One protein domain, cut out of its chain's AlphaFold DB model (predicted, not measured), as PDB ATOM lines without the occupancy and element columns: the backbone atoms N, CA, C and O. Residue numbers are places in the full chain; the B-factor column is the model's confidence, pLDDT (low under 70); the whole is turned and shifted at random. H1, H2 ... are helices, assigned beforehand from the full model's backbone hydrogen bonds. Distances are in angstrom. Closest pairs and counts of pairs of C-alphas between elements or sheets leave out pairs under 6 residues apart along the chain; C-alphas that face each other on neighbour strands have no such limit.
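This is residues 2 to 51 of the 87 residues of an uncharacterized protein of Strongylus vulgaris (UniProt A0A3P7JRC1). This domain has little regular structure: a small helical hairpin, H1 and H2 side by side, with two long stretches that hold no named element. The first, residues 2 to 14, leads into H1; the second, residues 36 to 51, runs on from H2 and folds back near its end, and a short parallel pairing of residues 9 to 10 with 38 to 39 ties the two together. The class is all helix, with 16 of the 50 printed residues in H1 and H2 and no named strand. The whole is loose and elongated, with a radius of gyration of the C-alphas of 12.2 A and spans of 38 by 24 by 18 A.

H1, residues 15 to 21, and H2, residues 27 to 35, form a helical hairpin. They touch, the closest C-alphas being those of Cys 19 and Gln 27, 5.6 A apart. They run opposite ways at a shallow tilt of 9 degrees. In both helices every O i to N i+4 pair is within hydrogen-bond range.

H1 begins at C-alpha 15 (23.552, -38.334, 18.865) and is 10.0 A long from first to last C-alpha. H2 is 12.1 A long and ends at C-alpha 35 (32.605, -40.288, 16.499).

The C-alphas of Ser 25 and Asp 45 are the two farthest apart, at 38.2 A. The link from H1 to H2 is tight, and residues 21 to 26, of which 21 belongs to H1, stand free. The printed part has no cut. Its mean pLDDT is 72.5, with residues 2 to 6, 16 to 29 and 50 to 51 under 70.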
ATOM      1  N   GLU A   2      34.359 -22.111  26.431       46.81
ATOM      2  CA  GLU A   2      34.363 -22.676  25.080       46.81
ATOM      3  C   GLU A   2      35.279 -23.894  25.071       46.81
ATOM      4  O   GLU A   2      36.440 -23.823  25.475       46.81
ATOM      5  N   TRP A   3      34.737 -25.033  24.660       57.69
ATOM      6  CA  TRP A   3      35.504 -26.260  24.529       57.69
ATOM      7  C   TRP A   3      36.432 -26.123  23.318       57.69
ATOM      8  O   TRP A   3      35.990 -25.789  22.219       57.69
ATOM      9  N   GLY A   4      37.732 -26.352  23.514       60.38
ATOM     10  CA  GLY A   4      38.709 -26.285  22.428       60.38
ATOM     11  C   GLY A   4      38.407 -27.298  21.315       60.38
ATOM     12  O   GLY A   4      37.744 -28.310  21.532       60.38
ATOM     13  N   ARG A   5      38.960 -27.073  20.116       62.53
ATOM     14  CA  ARG A   5      38.716 -27.903  18.909       62.53
ATOM     15  C   ARG A   5      39.027 -29.408  19.077       62.53
ATOM     16  O   ARG A   5      38.575 -30.226  18.274       62.53
ATOM     17  N   ASN A   6      39.776 -29.771  20.121       67.88
ATOM     18  CA  ASN A   6      40.196 -31.137  20.451       67.88
ATOM     19  C   ASN A   6      39.585 -31.672  21.756       67.88
ATOM     20  O   ASN A   6      40.073 -32.661  22.288       67.88
ATOM     21  N   ALA A   7      38.546 -31.027  22.286       74.62
ATOM     22  CA  ALA A   7      37.871 -31.516  23.478       74.62
ATOM     23  C   ALA A   7      37.175 -32.862  23.220       74.62
ATOM     24  O   ALA A   7      36.567 -33.066  22.167       74.62
ATOM     25  N   TYR A   8      37.244 -33.753  24.207       79.75
ATOM     26  CA  TYR A   8      36.429 -34.962  24.257       79.75
ATOM     27  C   TYR A   8      35.071 -34.651  24.886       79.75
ATOM     28  O   TYR A   8      34.956 -33.781  25.750       79.75
ATOM     29  N   VAL A   9      34.042 -35.371  24.452       80.62
ATOM     30  CA  VAL A   9      32.672 -35.252  24.953       80.62
ATOM     31  C   VAL A   9      32.326 -36.531  25.694       80.62
ATOM     32  O   VAL A   9      32.338 -37.602  25.101       80.62
ATOM     33  N   LEU A  10      31.997 -36.440  26.978       84.12
ATOM     34  CA  LEU A  10      31.531 -37.593  27.739       84.12
ATOM     35  C   LEU A  10      30.006 -37.697  27.628       84.12
ATOM     36  O   LEU A  10      29.293 -36.859  28.177       84.12
ATOM     37  N   SER A  11      29.497 -38.691  26.898       82.75
ATOM     38  CA  SER A  11      28.054 -38.867  26.707       82.75
ATOM     39  C   SER A  11      27.688 -40.284  26.265       82.75
ATOM     40  O   SER A  11      28.344 -40.869  25.408       82.75
ATOM     41  N   ASN A  12      26.577 -40.793  26.803       82.00
ATOM     42  CA  ASN A  12      25.937 -42.041  26.363       82.00
ATOM     43  C   ASN A  12      24.786 -41.800  25.374       82.00
ATOM     44  O   ASN A  12      24.038 -42.723  25.048       82.00
ATOM     45  N   ASP A  13      24.610 -40.559  24.926       80.00
ATOM     46  CA  ASP A  13      23.516 -40.179  24.046       80.00
ATOM     47  C   ASP A  13      23.679 -40.752  22.626       80.00
ATOM     48  O   ASP A  13      24.784 -40.915  22.098       80.00
ATOM     49  N   ARG A  14      22.553 -41.045  21.968       71.75
ATOM     50  CA  ARG A  14      22.503 -41.574  20.598       71.75
ATOM     51  C   ARG A  14      22.479 -40.435  19.583       71.75
ATOM     52  O   ARG A  14      21.588 -40.345  18.743       71.75
ATOM     53  N   PHE A  15      23.500 -39.585  19.628       70.44
ATOM     54  CA  PHE A  15      23.552 -38.334  18.865       70.44
ATOM     55  C   PHE A  15      23.443 -38.495  17.340       70.44
ATOM     56  O   PHE A  15      22.964 -37.593  16.653       70.44
ATOM     57  N   ALA A  16      23.826 -39.659  16.807       66.25
ATOM     58  CA  ALA A  16      23.623 -39.999  15.398       66.25
ATOM     59  C   ALA A  16      22.143 -39.883  14.979       66.25
ATOM     60  O   ALA A  16      21.856 -39.306  13.934       66.25
ATOM     61  N   LEU A  17      21.209 -40.308  15.840       68.81
ATOM     62  CA  LEU A  17      19.767 -40.207  15.585       68.81
ATOM     63  C   LEU A  17      19.291 -38.751  15.539       68.81
ATOM     64  O   LEU A  17      18.385 -38.409  14.782       68.81
ATOM     65  N   HIS A  18      19.891 -37.881  16.353       69.75
ATOM     66  CA  HIS A  18      19.582 -36.452  16.346       69.75
ATOM     67  C   HIS A  18      20.128 -35.769  15.092       69.75
ATOM     68  O   HIS A  18      19.426 -34.956  14.492       69.75
ATOM     69  N   CYS A  19      21.336 -36.150  14.660       68.75
ATOM     70  CA  CYS A  19      21.918 -35.671  13.410       68.75
ATOM     71  C   CYS A  19      21.038 -36.059  12.221       68.75
ATOM     72  O   CYS A  19      20.682 -35.178  11.454       68.75
ATOM     73  N   GLU A  20      20.616 -37.322  12.110       67.31
ATOM     74  CA  GLU A  20      19.751 -37.807  11.019       67.31
ATOM     75  C   GLU A  20      18.419 -37.051  10.927       67.31
ATOM     76  O   GLU A  20      17.943 -36.751   9.832       67.31
ATOM     77  N   ARG A  21      17.831 -36.683  12.072       66.75
ATOM     78  CA  ARG A  21      16.569 -35.928  12.134       66.75
ATOM     79  C   ARG A  21      16.726 -34.452  11.769       66.75
ATOM     80  O   ARG A  21      15.786 -33.843  11.265       66.75
ATOM     81  N   ALA A  22      17.887 -33.861  12.035       65.50
ATOM     82  CA  ALA A  22      18.130 -32.443  11.814       65.50
ATOM     83  C   ALA A  22      18.582 -32.192  10.370       65.50
ATOM     84  O   ALA A  22      19.787 -32.135  10.138       65.50
ATOM     85  N   GLN A  23      17.644 -32.074   9.416       62.16
ATOM     86  CA  GLN A  23      17.883 -31.819   7.978       62.16
ATOM     87  C   GLN A  23      18.831 -30.627   7.740       62.16
ATOM     88  O   GLN A  23      18.405 -29.489   7.556       62.16
ATOM     89  N   SER A  24      20.138 -30.871   7.773       65.00
ATOM     90  CA  SER A  24      21.159 -29.830   7.711       65.00
ATOM     91  C   SER A  24      22.341 -30.303   6.880       65.00
ATOM     92  O   SER A  24      22.717 -31.474   6.890       65.00
ATOM     93  N   SER A  25      22.960 -29.374   6.156       65.31
ATOM     94  CA  SER A  25      24.088 -29.646   5.259       65.31
ATOM     95  C   SER A  25      25.382 -30.060   5.982       65.31
ATOM     96  O   SER A  25      26.329 -30.495   5.333       65.31
ATOM     97  N   GLY A  26      25.433 -29.957   7.317       63.47
ATOM     98  CA  GLY A  26      26.596 -30.279   8.156       63.47
ATOM     99  C   GLY A  26      26.510 -31.604   8.924       63.47
ATOM    100  O   GLY A  26      27.353 -31.860   9.782       63.47
ATOM    101  N   GLN A  27      25.510 -32.451   8.662       67.31
ATOM    102  CA  GLN A  27      25.307 -33.696   9.419       67.31
ATOM    103  C   GLN A  27      26.521 -34.637   9.380       67.31
ATOM    104  O   GLN A  27      26.891 -35.201  10.409       67.31
ATOM    105  N   LEU A  28      27.151 -34.797   8.210       63.53
ATOM    106  CA  LEU A  28      28.306 -35.686   8.037       63.53
ATOM    107  C   LEU A  28      29.510 -35.219   8.867       63.53
ATOM    108  O   LEU A  28      30.097 -36.009   9.601       63.53
ATOM    109  N   SER A  29      29.832 -33.922   8.829       69.38
ATOM    110  CA  SER A  29      30.976 -33.368   9.562       69.38
ATOM    111  C   SER A  29      30.769 -33.386  11.078       69.38
ATOM    112  O   SER A  29      31.710 -33.672  11.819       69.38
ATOM    113  N   LEU A  30      29.542 -33.140  11.549       71.56
ATOM    114  CA  LEU A  30      29.199 -33.242  12.967       71.56
ATOM    115  C   LEU A  30      29.260 -34.694  13.455       71.56
ATOM    116  O   LEU A  30      29.870 -34.968  14.490       71.56
ATOM    117  N   ARG A  31      28.688 -35.632  12.689       72.94
ATOM    118  CA  ARG A  31      28.730 -37.068  12.993       72.94
ATOM    119  C   ARG A  31      30.171 -37.568  13.104       72.94
ATOM    120  O   ARG A  31      30.508 -38.238  14.079       72.94
ATOM    121  N   ASP A  32      31.030 -37.188  12.163       71.19
ATOM    122  CA  ASP A  32      32.447 -37.558  12.173       71.19
ATOM    123  C   ASP A  32      33.212 -36.920  13.333       71.19
ATOM    124  O   ASP A  32      34.044 -37.571  13.973       71.19
ATOM    125  N   TRP A  33      32.934 -35.648  13.630       72.88
ATOM    126  CA  TRP A  33      33.550 -34.954  14.756       72.88
ATOM    127  C   TRP A  33      33.222 -35.651  16.077       72.88
ATOM    128  O   TRP A  33      34.129 -35.877  16.883       72.88
ATOM    129  N   MET A  34      31.957 -36.039  16.256       74.00
ATOM    130  CA  MET A  34      31.475 -36.733  17.444       74.00
ATOM    131  C   MET A  34      32.015 -38.148  17.565       74.00
ATOM    132  O   MET A  34      32.452 -38.527  18.645       74.00
ATOM    133  N   ARG A  35      32.067 -38.919  16.475       72.81
ATOM    134  CA  ARG A  35      32.605 -40.288  16.499       72.81
ATOM    135  C   ARG A  35      34.045 -40.345  17.021       72.81
ATOM    136  O   ARG A  35      34.416 -41.284  17.710       72.81
ATOM    137  N   ARG A  36      34.847 -39.315  16.737       71.06
ATOM    138  CA  ARG A  36      36.258 -39.225  17.161       71.06
ATOM    139  C   ARG A  36      36.459 -38.699  18.580       71.06
ATOM    140  O   ARG A  36      37.587 -38.708  19.066       71.06
ATOM    141  N   ARG A  37      35.416 -38.152  19.205       75.25
ATOM    142  CA  ARG A  37      35.544 -37.375  20.447       75.25
ATOM    143  C   ARG A  37      34.565 -37.785  21.536       75.25
ATOM    144  O   ARG A  37      34.787 -37.417  22.683       75.25
ATOM    145  N   MET A  38      33.507 -38.516  21.202       78.50
ATOM    146  CA  MET A  38      32.506 -38.945  22.163       78.50
ATOM    147  C   MET A  38      32.966 -40.212  22.878       78.50
ATOM    148  O   MET A  38      33.064 -41.278  22.276       78.50
ATOM    149  N   LEU A  39      33.231 -40.077  24.169       82.44
ATOM    150  CA  LEU A  39      33.489 -41.176  25.080       82.44
ATOM    151  C   LEU A  39      32.162 -41.602  25.698       82.44
ATOM    152  O   LEU A  39      31.475 -40.794  26.331       82.44
ATOM    153  N   LYS A  40      31.814 -42.873  25.521       83.00
ATOM    154  CA  LYS A  40      30.756 -43.500  26.310       83.00
ATOM    155  C   LYS A  40      31.345 -43.977  27.624       83.00
ATOM    156  O   LYS A  40      32.543 -44.245  27.708       83.00
ATOM    157  N   PHE A  41      30.506 -44.060  28.638       83.50
ATOM    158  CA  PHE A  41      30.893 -44.548  29.950       83.50
ATOM    159  C   PHE A  41      29.869 -45.529  30.477       83.50
ATOM    160  O   PHE A  41      28.661 -45.303  30.359       83.50
ATOM    161  N   ASP A  42      30.350 -46.583  31.113       81.56
ATOM    162  CA  ASP A  42      29.505 -47.431  31.929       81.56
ATOM    163  C   ASP A  42      29.534 -46.924  33.379       81.56
ATOM    164  O   ASP A  42      30.568 -46.610  33.970       81.56
ATOM    165  N   ARG A  43      28.338 -46.749  33.940       80.75
ATOM    166  CA  ARG A  43      28.143 -46.253  35.304       80.75
ATOM    167  C   ARG A  43      28.415 -47.326  36.354       80.75
ATOM    168  O   ARG A  43      28.583 -46.973  37.518       80.75
ATOM    169  N   HIS A  44      28.422 -48.601  35.972       84.56
ATOM    170  CA  HIS A  44      28.573 -49.712  36.910       84.56
ATOM    171  C   HIS A  44      30.034 -49.953  37.293       84.56
ATOM    172  O   HIS A  44      30.312 -50.295  38.439       84.56
ATOM    173  N   ASP A  45      30.966 -49.736  36.368       84.50
ATOM    174  CA  ASP A  45      32.391 -50.036  36.533       84.50
ATOM    175  C   ASP A  45      33.306 -48.819  36.302       84.50
ATOM    176  O   ASP A  45      34.525 -48.932  36.437       84.50
ATOM    177  N   TRP A  46      32.717 -47.654  35.998       79.00
ATOM    178  CA  TRP A  46      33.415 -46.389  35.760       79.00
ATOM    179  C   TRP A  46      34.400 -46.485  34.586       79.00
ATOM    180  O   TRP A  46      35.354 -45.707  34.499       79.00
ATOM    181  N   GLN A  47      34.175 -47.437  33.679       81.69
ATOM    182  CA  GLN A  47      34.981 -47.600  32.483       81.69
ATOM    183  C   GLN A  47      34.468 -46.709  31.357       81.69
ATOM    184  O   GLN A  47      33.275 -46.424  31.227       81.69
ATOM    185  N   TYR A  48      35.407 -46.276  30.522       80.69
ATOM    186  CA  TYR A  48      35.132 -45.519  29.311       80.69
ATOM    187  C   TYR A  48      35.377 -46.400  28.091       80.69
ATOM    188  O   TYR A  48      36.348 -47.162  28.054       80.69
ATOM    189  N   ASP A  49      34.544 -46.242  27.067       73.94
ATOM    190  CA  ASP A  49      34.801 -46.862  25.771       73.94
ATOM    191  C   ASP A  49      36.103 -46.325  25.169       73.94
ATOM    192  O   ASP A  49      36.448 -45.144  25.287       73.94
ATOM    193  N   LYS A  50      36.833 -47.204  24.478       69.94
ATOM    194  CA  LYS A  50      38.042 -46.814  23.751       69.94
ATOM    195  C   LYS A  50      37.650 -46.108  22.461       69.94
ATOM    196  O   LYS A  50      36.913 -46.655  21.645       69.94
ATOM    197  N   LEU A  51      38.196 -44.913  22.252       66.69
ATOM    198  CA  LEU A  51      38.073 -44.240  20.963       66.69
ATOM    199  C   LEU A  51      38.860 -45.004  19.890       66.69
ATOM    200  O   LEU A  51      39.907 -45.583  20.203       66.69
TER     201      LEU A  51